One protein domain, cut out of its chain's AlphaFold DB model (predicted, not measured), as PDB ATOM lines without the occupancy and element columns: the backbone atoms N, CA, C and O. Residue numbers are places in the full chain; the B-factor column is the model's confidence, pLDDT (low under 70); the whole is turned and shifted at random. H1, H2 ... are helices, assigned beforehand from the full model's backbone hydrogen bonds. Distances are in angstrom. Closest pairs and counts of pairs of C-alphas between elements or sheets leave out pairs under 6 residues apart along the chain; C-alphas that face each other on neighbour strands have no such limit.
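Overview. This is residues 23 to 77 of the 77 residues of a protein of Halothiobacillaceae bacterium (UniProt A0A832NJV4). Two helices, H1 and H2, stand at a steep angle like a loose, slanted T, with the beginning of H1 near the side of H2, and a long link without a named element, residues 40 to 62, folds back from the far end of H1 to the start of H2. Residues 71 to 77, of which 71 to 75 belong to H2, stick out free. The 55 printed residues, with the two named helices in the order H1, H2 and no named strand, are of the class all helix, though under half of them, 27, are in named elements. The whole is loose, with a radius of gyration of the C-alphas of 13.5 A, and flat, spanning 38 by 29 by 14 A.

Along the chain. Start at C-alpha 23, at (183.607, 174.297, 148.845), and go on to C-alpha 26 at (183.700, 166.332, 144.178), where H1 begins. H1 covers residues 26 to 39 and is 20.0 A long from first to last C-alpha. Past the link, find C-alpha 63 at (189.772, 176.162, 142.289); from there H2, residues 63 to 75, runs 19.1 A to C-alpha 75 at (199.655, 162.595, 151.447).

Arrangement. Look at Thr 28 and Gln 70, whose C-alphas, the closest of H1 and H2, are 7.6 A apart. The two helices are close but not clearly touching, with 1 pair of C-alphas within 8 A. Their lines stand at a steep tilt of 61 degrees, and they run the same way. In H1 and H2 every O i to N i+4 pair is within hydrogen-bond range.

Size, cuts and confidence. The two C-alphas farthest apart, those of Ser 45 and Gln 64, are 37.8 A apart. The printed part has no cut, and the link from H1 to H2, 23 residues, is long. Mean pLDDT of the printed part is 87.4; look for values under 70 at residues 76 to 77, where residue 77 is the chain's last.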
ATOM      1  N   VAL A  23     183.291 174.516 150.261       89.94
ATOM      2  CA  VAL A  23     183.607 174.297 148.845       89.94
ATOM      3  C   VAL A  23     184.720 173.264 148.774       89.94
ATOM      4  O   VAL A  23     185.769 173.436 149.389       89.94
ATOM      5  N   MET A  24     184.472 172.170 148.061       89.38
ATOM      6  CA  MET A  24     185.339 170.994 148.069       89.38
ATOM      7  C   MET A  24     185.403 170.355 146.684       89.38
ATOM      8  O   MET A  24     184.468 170.477 145.892       89.38
ATOM      9  N   GLU A  25     186.478 169.612 146.416       87.94
ATOM     10  CA  GLU A  25     186.528 168.714 145.261       87.94
ATOM     11  C   GLU A  25     185.458 167.614 145.398       87.94
ATOM     12  O   GLU A  25     185.155 167.146 146.500       87.94
ATOM     13  N   LYS A  26     184.875 167.208 144.267       89.12
ATOM     14  CA  LYS A  26     183.700 166.332 144.178       89.12
ATOM     15  C   LYS A  26     183.831 165.002 144.926       89.12
ATOM     16  O   LYS A  26     182.880 164.568 145.569       89.12
ATOM     17  N   LYS A  27     184.953 164.288 144.817       90.06
ATOM     18  CA  LYS A  27     185.128 163.012 145.533       90.06
ATOM     19  C   LYS A  27     185.206 163.256 147.033       90.06
ATOM     20  O   LYS A  27     184.569 162.541 147.804       90.06
ATOM     21  N   THR A  28     185.930 164.293 147.429       90.12
ATOM     22  CA  THR A  28     186.097 164.664 148.840       90.12
ATOM     23  C   THR A  28     184.774 165.103 149.462       90.12
ATOM     24  O   THR A  28     184.447 164.673 150.566       90.12
ATOM     25  N   SER A  29     183.957 165.869 148.731       93.00
ATOM     26  CA  SER A  29     182.634 166.287 149.201       93.00
ATOM     27  C   SER A  29     181.719 165.093 149.478       93.00
ATOM     28  O   SER A  29     180.954 165.120 150.434       93.00
ATOM     29  N   LEU A  30     181.807 164.023 148.680       94.81
ATOM     30  CA  LEU A  30     181.030 162.798 148.896       94.81
ATOM     31  C   LEU A  30     181.515 161.994 150.107       94.81
ATOM     32  O   LEU A  30     180.695 161.404 150.809       94.81
ATOM     33  N   VAL A  31     182.829 161.960 150.355       94.69
ATOM     34  CA  VAL A  31     183.394 161.332 151.561       94.69
ATOM     35  C   VAL A  31     182.915 162.077 152.805       94.69
ATOM     36  O   VAL A  31     182.369 161.456 153.713       94.69
ATOM     37  N   VAL A  32     183.028 163.408 152.810       94.62
ATOM     38  CA  VAL A  32     182.564 164.247 153.923       94.62
ATOM     39  C   VAL A  32     181.051 164.160 154.107       94.62
ATOM     40  O   VAL A  32     180.598 164.043 155.239       94.62
ATOM     41  N   LEU A  33     180.262 164.133 153.028       96.00
ATOM     42  CA  LEU A  33     178.811 163.940 153.107       96.00
ATOM     43  C   LEU A  33     178.457 162.648 153.857       96.00
ATOM     44  O   LEU A  33     177.606 162.671 154.745       96.00
ATOM     45  N   LYS A  34     179.115 161.531 153.522       95.81
ATOM     46  CA  LYS A  34     178.881 160.237 154.181       95.81
ATOM     47  C   LYS A  34     179.292 160.268 155.647       95.81
ATOM     48  O   LYS A  34     178.506 159.847 156.487       95.81
ATOM     49  N   ALA A  35     180.476 160.808 155.938       96.00
ATOM     50  CA  ALA A  35     180.977 160.927 157.302       96.00
ATOM     51  C   ALA A  35     180.039 161.781 158.167       96.00
ATOM     52  O   ALA A  35     179.581 161.316 159.200       96.00
ATOM     53  N   LEU A  36     179.649 162.977 157.709       95.12
ATOM     54  CA  LEU A  36     178.702 163.833 158.433       95.12
ATOM     55  C   LEU A  36     177.337 163.168 158.621       95.12
ATOM     56  O   LEU A  36     176.732 163.319 159.674       95.12
ATOM     57  N   THR A  37     176.850 162.434 157.617       95.06
ATOM     58  CA  THR A  37     175.574 161.709 157.732       95.06
ATOM     59  C   THR A  37     175.629 160.666 158.845       95.06
ATOM     60  O   THR A  37     174.669 160.562 159.600       95.06
ATOM     61  N   GLN A  38     176.744 159.940 158.974       95.44
ATOM     62  CA  GLN A  38     176.938 158.933 160.020       95.44
ATOM     63  C   GLN A  38     177.195 159.566 161.395       95.44
ATOM     64  O   GLN A  38     176.483 159.265 162.343       95.44
ATOM     65  N   GLU A  39     178.165 160.474 161.501       95.50
ATOM     66  CA  GLU A  39     178.590 161.075 162.777       95.50
ATOM     67  C   GLU A  39     177.507 161.955 163.420       95.50
ATOM     68  O   GLU A  39     177.459 162.101 164.639       95.50
ATOM     69  N   LEU A  40     176.624 162.550 162.610       92.88
ATOM     70  CA  LEU A  40     175.523 163.389 163.091       92.88
ATOM     71  C   LEU A  40     174.166 162.669 163.076       92.88
ATOM     72  O   LEU A  40     173.151 163.305 163.367       92.88
ATOM     73  N   ASP A  41     174.132 161.368 162.751       94.50
ATOM     74  CA  ASP A  41     172.904 160.568 162.650       94.50
ATOM     75  C   ASP A  41     171.825 161.231 161.761       94.50
ATOM     76  O   ASP A  41     170.638 161.261 162.100       94.50
ATOM     77  N   LEU A  42     172.219 161.830 160.630       92.75
ATOM     78  CA  LEU A  42     171.293 162.590 159.768       92.75
ATOM     79  C   LEU A  42     170.297 161.697 159.020       92.75
ATOM     80  O   LEU A  42     169.332 162.191 158.442       92.75
ATOM     81  N   ASP A  43     170.526 160.386 159.025       89.19
ATOM     82  CA  ASP A  43     169.599 159.367 158.543       89.19
ATOM     83  C   ASP A  43     168.455 159.076 159.535       89.19
ATOM     84  O   ASP A  43     167.458 158.449 159.167       89.19
ATOM     85  N   LYS A  44     168.549 159.569 160.779       89.12
ATOM     86  CA  LYS A  44     167.480 159.506 161.784       89.12
ATOM     87  C   LYS A  44     166.575 160.735 161.693       89.12
ATOM     88  O   LYS A  44     166.985 161.825 161.292       89.12
ATOM     89  N   SER A  45     165.310 160.581 162.092       81.75
ATOM     90  CA  SER A  45     164.342 161.676 161.962       81.75
ATOM     91  C   SER A  45     164.746 162.900 162.791       81.75
ATOM     92  O   SER A  45     165.218 162.784 163.923       81.75
ATOM     93  N   SER A  46     164.501 164.086 162.229       81.62
ATOM     94  CA  SER A  46     164.644 165.382 162.911       81.62
ATOM     95  C   SER A  46     166.069 165.734 163.384       81.62
ATOM     96  O   SER A  46     166.224 166.529 164.309       81.62
ATOM     97  N   LYS A  47     167.121 165.179 162.757       86.75
ATOM     98  CA  LYS A  47     168.534 165.492 163.076       86.75
ATOM     99  C   LYS A  47     169.198 166.524 162.160       86.75
ATOM    100  O   LYS A  47     170.246 167.056 162.512       86.75
ATOM    101  N   GLY A  48     168.565 166.869 161.041       89.25
ATOM    102  CA  GLY A  48     169.043 167.888 160.107       89.25
ATOM    103  C   GLY A  48     169.100 167.369 158.677       89.25
ATOM    104  O   GLY A  48     168.467 166.371 158.346       89.25
ATOM    105  N   VAL A  49     169.842 168.070 157.821       91.94
ATOM    106  CA  VAL A  49     170.049 167.686 156.423       91.94
ATOM    107  C   VAL A  49     171.480 168.008 156.009       91.94
ATOM    108  O   VAL A  49     172.017 169.054 156.369       91.94
ATOM    109  N   SER A  50     172.087 167.118 155.233       94.12
ATOM    110  CA  SER A  50     173.346 167.359 154.537       94.12
ATOM    111  C   SER A  50     173.147 167.079 153.050       94.12
ATOM    112  O   SER A  50     172.429 166.161 152.655       94.12
ATOM    113  N   PHE A  51     173.740 167.910 152.200       95.00
ATOM    114  CA  PHE A  51     173.653 167.753 150.755       95.00
ATOM    115  C   PHE A  51     174.861 168.392 150.078       95.00
ATOM    116  O   PHE A  51     175.569 169.213 150.659       95.00
ATOM    117  N   THR A  52     175.080 168.017 148.823       95.44
ATOM    118  CA  THR A  52     176.103 168.605 147.955       95.44
ATOM    119  C   THR A  52     175.439 169.224 146.737       95.44
ATOM    120  O   THR A  52     174.534 168.617 146.165       95.44
ATOM    121  N   ILE A  53     175.924 170.385 146.302       94.31
ATOM    122  CA  ILE A  53     175.486 171.049 145.071       94.31
ATOM    123  C   ILE A  53     176.696 171.137 144.130       94.31
ATOM    124  O   ILE A  53     177.763 171.559 144.582       94.31
ATOM    125  N   PRO A  54     176.580 170.733 142.849       91.19
ATOM    126  CA  PRO A  54     177.646 170.955 141.880       91.19
ATOM    127  C   PRO A  54     177.809 172.457 141.620       91.19
ATOM    128  O   PRO A  54     176.834 173.159 141.368       91.19
ATOM    129  N   LEU A  55     179.048 172.942 141.674       88.38
ATOM    130  CA  LEU A  55     179.387 174.328 141.360       88.38
ATOM    131  C   LEU A  55     180.091 174.373 140.005       88.38
ATOM    132  O   LEU A  55     181.111 173.712 139.820       88.38
ATOM    133  N   GLU A  56     179.549 175.150 139.070       85.19
ATOM    134  CA  GLU A  56     180.165 175.366 137.752       85.19
ATOM    135  C   GLU A  56     181.154 176.532 137.784       85.19
ATOM    136  O   GLU A  56     182.254 176.451 137.237       85.19
ATOM    137  N   HIS A  57     180.783 177.607 138.480       83.06
ATOM    138  CA  HIS A  57     181.582 178.818 138.593       83.06
ATOM    139  C   HIS A  57     181.522 179.364 140.016       83.06
ATOM    140  O   HIS A  57     180.465 179.383 140.648       83.06
ATOM    141  N   ILE A  58     182.662 179.836 140.510       85.62
ATOM    142  CA  ILE A  58     182.789 180.485 141.812       85.62
ATOM    143  C   ILE A  58     183.793 181.631 141.706       85.62
ATOM    144  O   ILE A  58     184.836 181.501 141.068       85.62
ATOM    145  N   ALA A  59     183.453 182.768 142.304       88.75
ATOM    146  CA  ALA A  59     184.311 183.944 142.363       88.75
ATOM    147  C   ALA A  59     184.907 184.090 143.767       88.75
ATOM    148  O   ALA A  59     184.270 183.739 144.758       88.75
ATOM    149  N   GLY A  60     186.131 184.613 143.853       87.38
ATOM    150  CA  GLY A  60     186.826 184.832 145.129       87.38
ATOM    151  C   GLY A  60     187.477 183.583 145.735       87.38
ATOM    152  O   GLY A  60     188.168 183.701 146.741       87.38
ATOM    153  N   ILE A  61     187.311 182.414 145.112       83.50
ATOM    154  CA  ILE A  61     188.006 181.178 145.478       83.50
ATOM    155  C   ILE A  61     188.657 180.612 144.220       83.50
ATOM    156  O   ILE A  61     187.974 180.320 143.241       83.50
ATOM    157  N   ASP A  62     189.978 180.451 144.249       84.00
ATOM    158  CA  ASP A  62     190.706 179.788 143.172       84.00
ATOM    159  C   ASP A  62     190.560 178.264 143.314       84.00
ATOM    160  O   ASP A  62     190.983 177.666 144.304       84.00
ATOM    161  N   MET A  63     189.969 177.616 142.308       79.19
ATOM    162  CA  MET A  63     189.772 176.162 142.289       79.19
ATOM    163  C   MET A  63     191.082 175.374 142.315       79.19
ATOM    164  O   MET A  63     191.093 174.241 142.793       79.19
ATOM    165  N   GLN A  64     192.207 175.968 141.903       83.00
ATOM    166  CA  GLN A  64     193.512 175.335 142.090       83.00
ATOM    167  C   GLN A  64     193.870 175.175 143.571       83.00
ATOM    168  O   GLN A  64     194.517 174.195 143.935       83.00
ATOM    169  N   GLN A  65     193.442 176.095 144.439       83.19
ATOM    170  CA  GLN A  65     193.701 176.002 145.878       83.19
ATOM    171  C   GLN A  65     192.932 174.840 146.505       83.19
ATOM    172  O   GLN A  65     193.497 174.093 147.303       83.19
ATOM    173  N   VAL A  66     191.677 174.640 146.089       82.88
ATOM    174  CA  VAL A  66     190.843 173.515 146.543       82.88
ATOM    175  C   VAL A  66     191.478 172.181 146.140       82.88
ATOM    176  O   VAL A  66     191.604 171.280 146.969       82.88
ATOM    177  N   SER A  67     191.951 172.071 144.896       82.25
ATOM    178  CA  SER A  67     192.634 170.867 144.405       82.25
ATOM    179  C   SER A  67     193.949 170.585 145.142       82.25
ATOM    180  O   SER A  67     194.178 169.454 145.564       82.25
ATOM    181  N   ARG A  68     194.791 171.603 145.371       84.69
ATOM    182  CA  ARG A  68     196.065 171.445 146.104       84.69
ATOM    183  C   ARG A  68     195.863 171.049 147.563       84.69
ATOM    184  O   ARG A  68     196.644 170.269 148.099       84.69
ATOM    185  N   PHE A  69     194.831 171.582 148.218       82.94
ATOM    186  CA  PHE A  69     194.472 171.165 149.573       82.94
ATOM    187  C   PHE A  69     194.149 169.667 149.615       82.94
ATOM    188  O   PHE A  69     194.649 168.949 150.474       82.94
ATOM    189  N   GLN A  70     193.376 169.183 148.644       80.62
ATOM    190  CA  GLN A  70     193.027 167.771 148.543       80.62
ATOM    191  C   GLN A  70     194.242 166.867 148.283       80.62
ATOM    192  O   GLN A  70     194.271 165.746 148.776       80.62
ATOM    193  N   GLU A  71     195.216 167.305 147.486       84.06
ATOM    194  CA  GLU A  71     196.476 166.566 147.302       84.06
ATOM    195  C   GLU A  71     197.237 166.432 148.623       84.06
ATOM    196  O   GLU A  71     197.549 165.317 149.019       84.06
ATOM    197  N   ARG A  72     197.407 167.529 149.370       83.00
ATOM    198  CA  ARG A  72     198.078 167.495 150.680       83.00
ATOM    199  C   ARG A  72     197.395 166.564 151.679       83.00
ATOM    200  O   ARG A  72     198.059 165.770 152.324       83.00
ATOM    201  N   ILE A  73     196.065 166.620 151.766       80.81
ATOM    202  CA  ILE A  73     195.294 165.742 152.662       80.81
ATOM    203  C   ILE A  73     195.484 164.261 152.302       80.81
ATOM    204  O   ILE A  73     195.449 163.418 153.187       80.81
ATOM    205  N   LYS A  74     195.666 163.925 151.018       77.06
ATOM    206  CA  LYS A  74     195.921 162.540 150.594       77.06
ATOM    207  C   LYS A  74     197.314 162.048 150.963       77.06
ATOM    208  O   LYS A  74     197.470 160.846 151.115       77.06
ATOM    209  N   ASP A  75     198.289 162.945 151.055       75.38
ATOM    210  CA  ASP A  75     199.655 162.595 151.447       75.38
ATOM    211  C   ASP A  75     199.787 162.429 152.977       75.38
ATOM    212  O   ASP A  75     200.682 161.726 153.442       75.38
ATOM    213  N   ASP A  76     198.884 163.049 153.749       66.56
ATOM    214  CA  ASP A  76     198.869 163.039 155.221       66.56
ATOM    215  C   ASP A  76     198.040 161.885 155.844       66.56
ATOM    216  O   ASP A  76     198.039 161.732 157.070       66.56
ATOM    217  N   ILE A  77     197.326 161.087 155.035       55.50
ATOM    218  CA  ILE A  77     196.502 159.929 155.456       55.50
ATOM    219  C   ILE A  77     197.100 158.636 154.903       55.50
ATOM    220  O   ILE A  77     197.235 157.672 155.692       55.50
TER     221      ILE A  77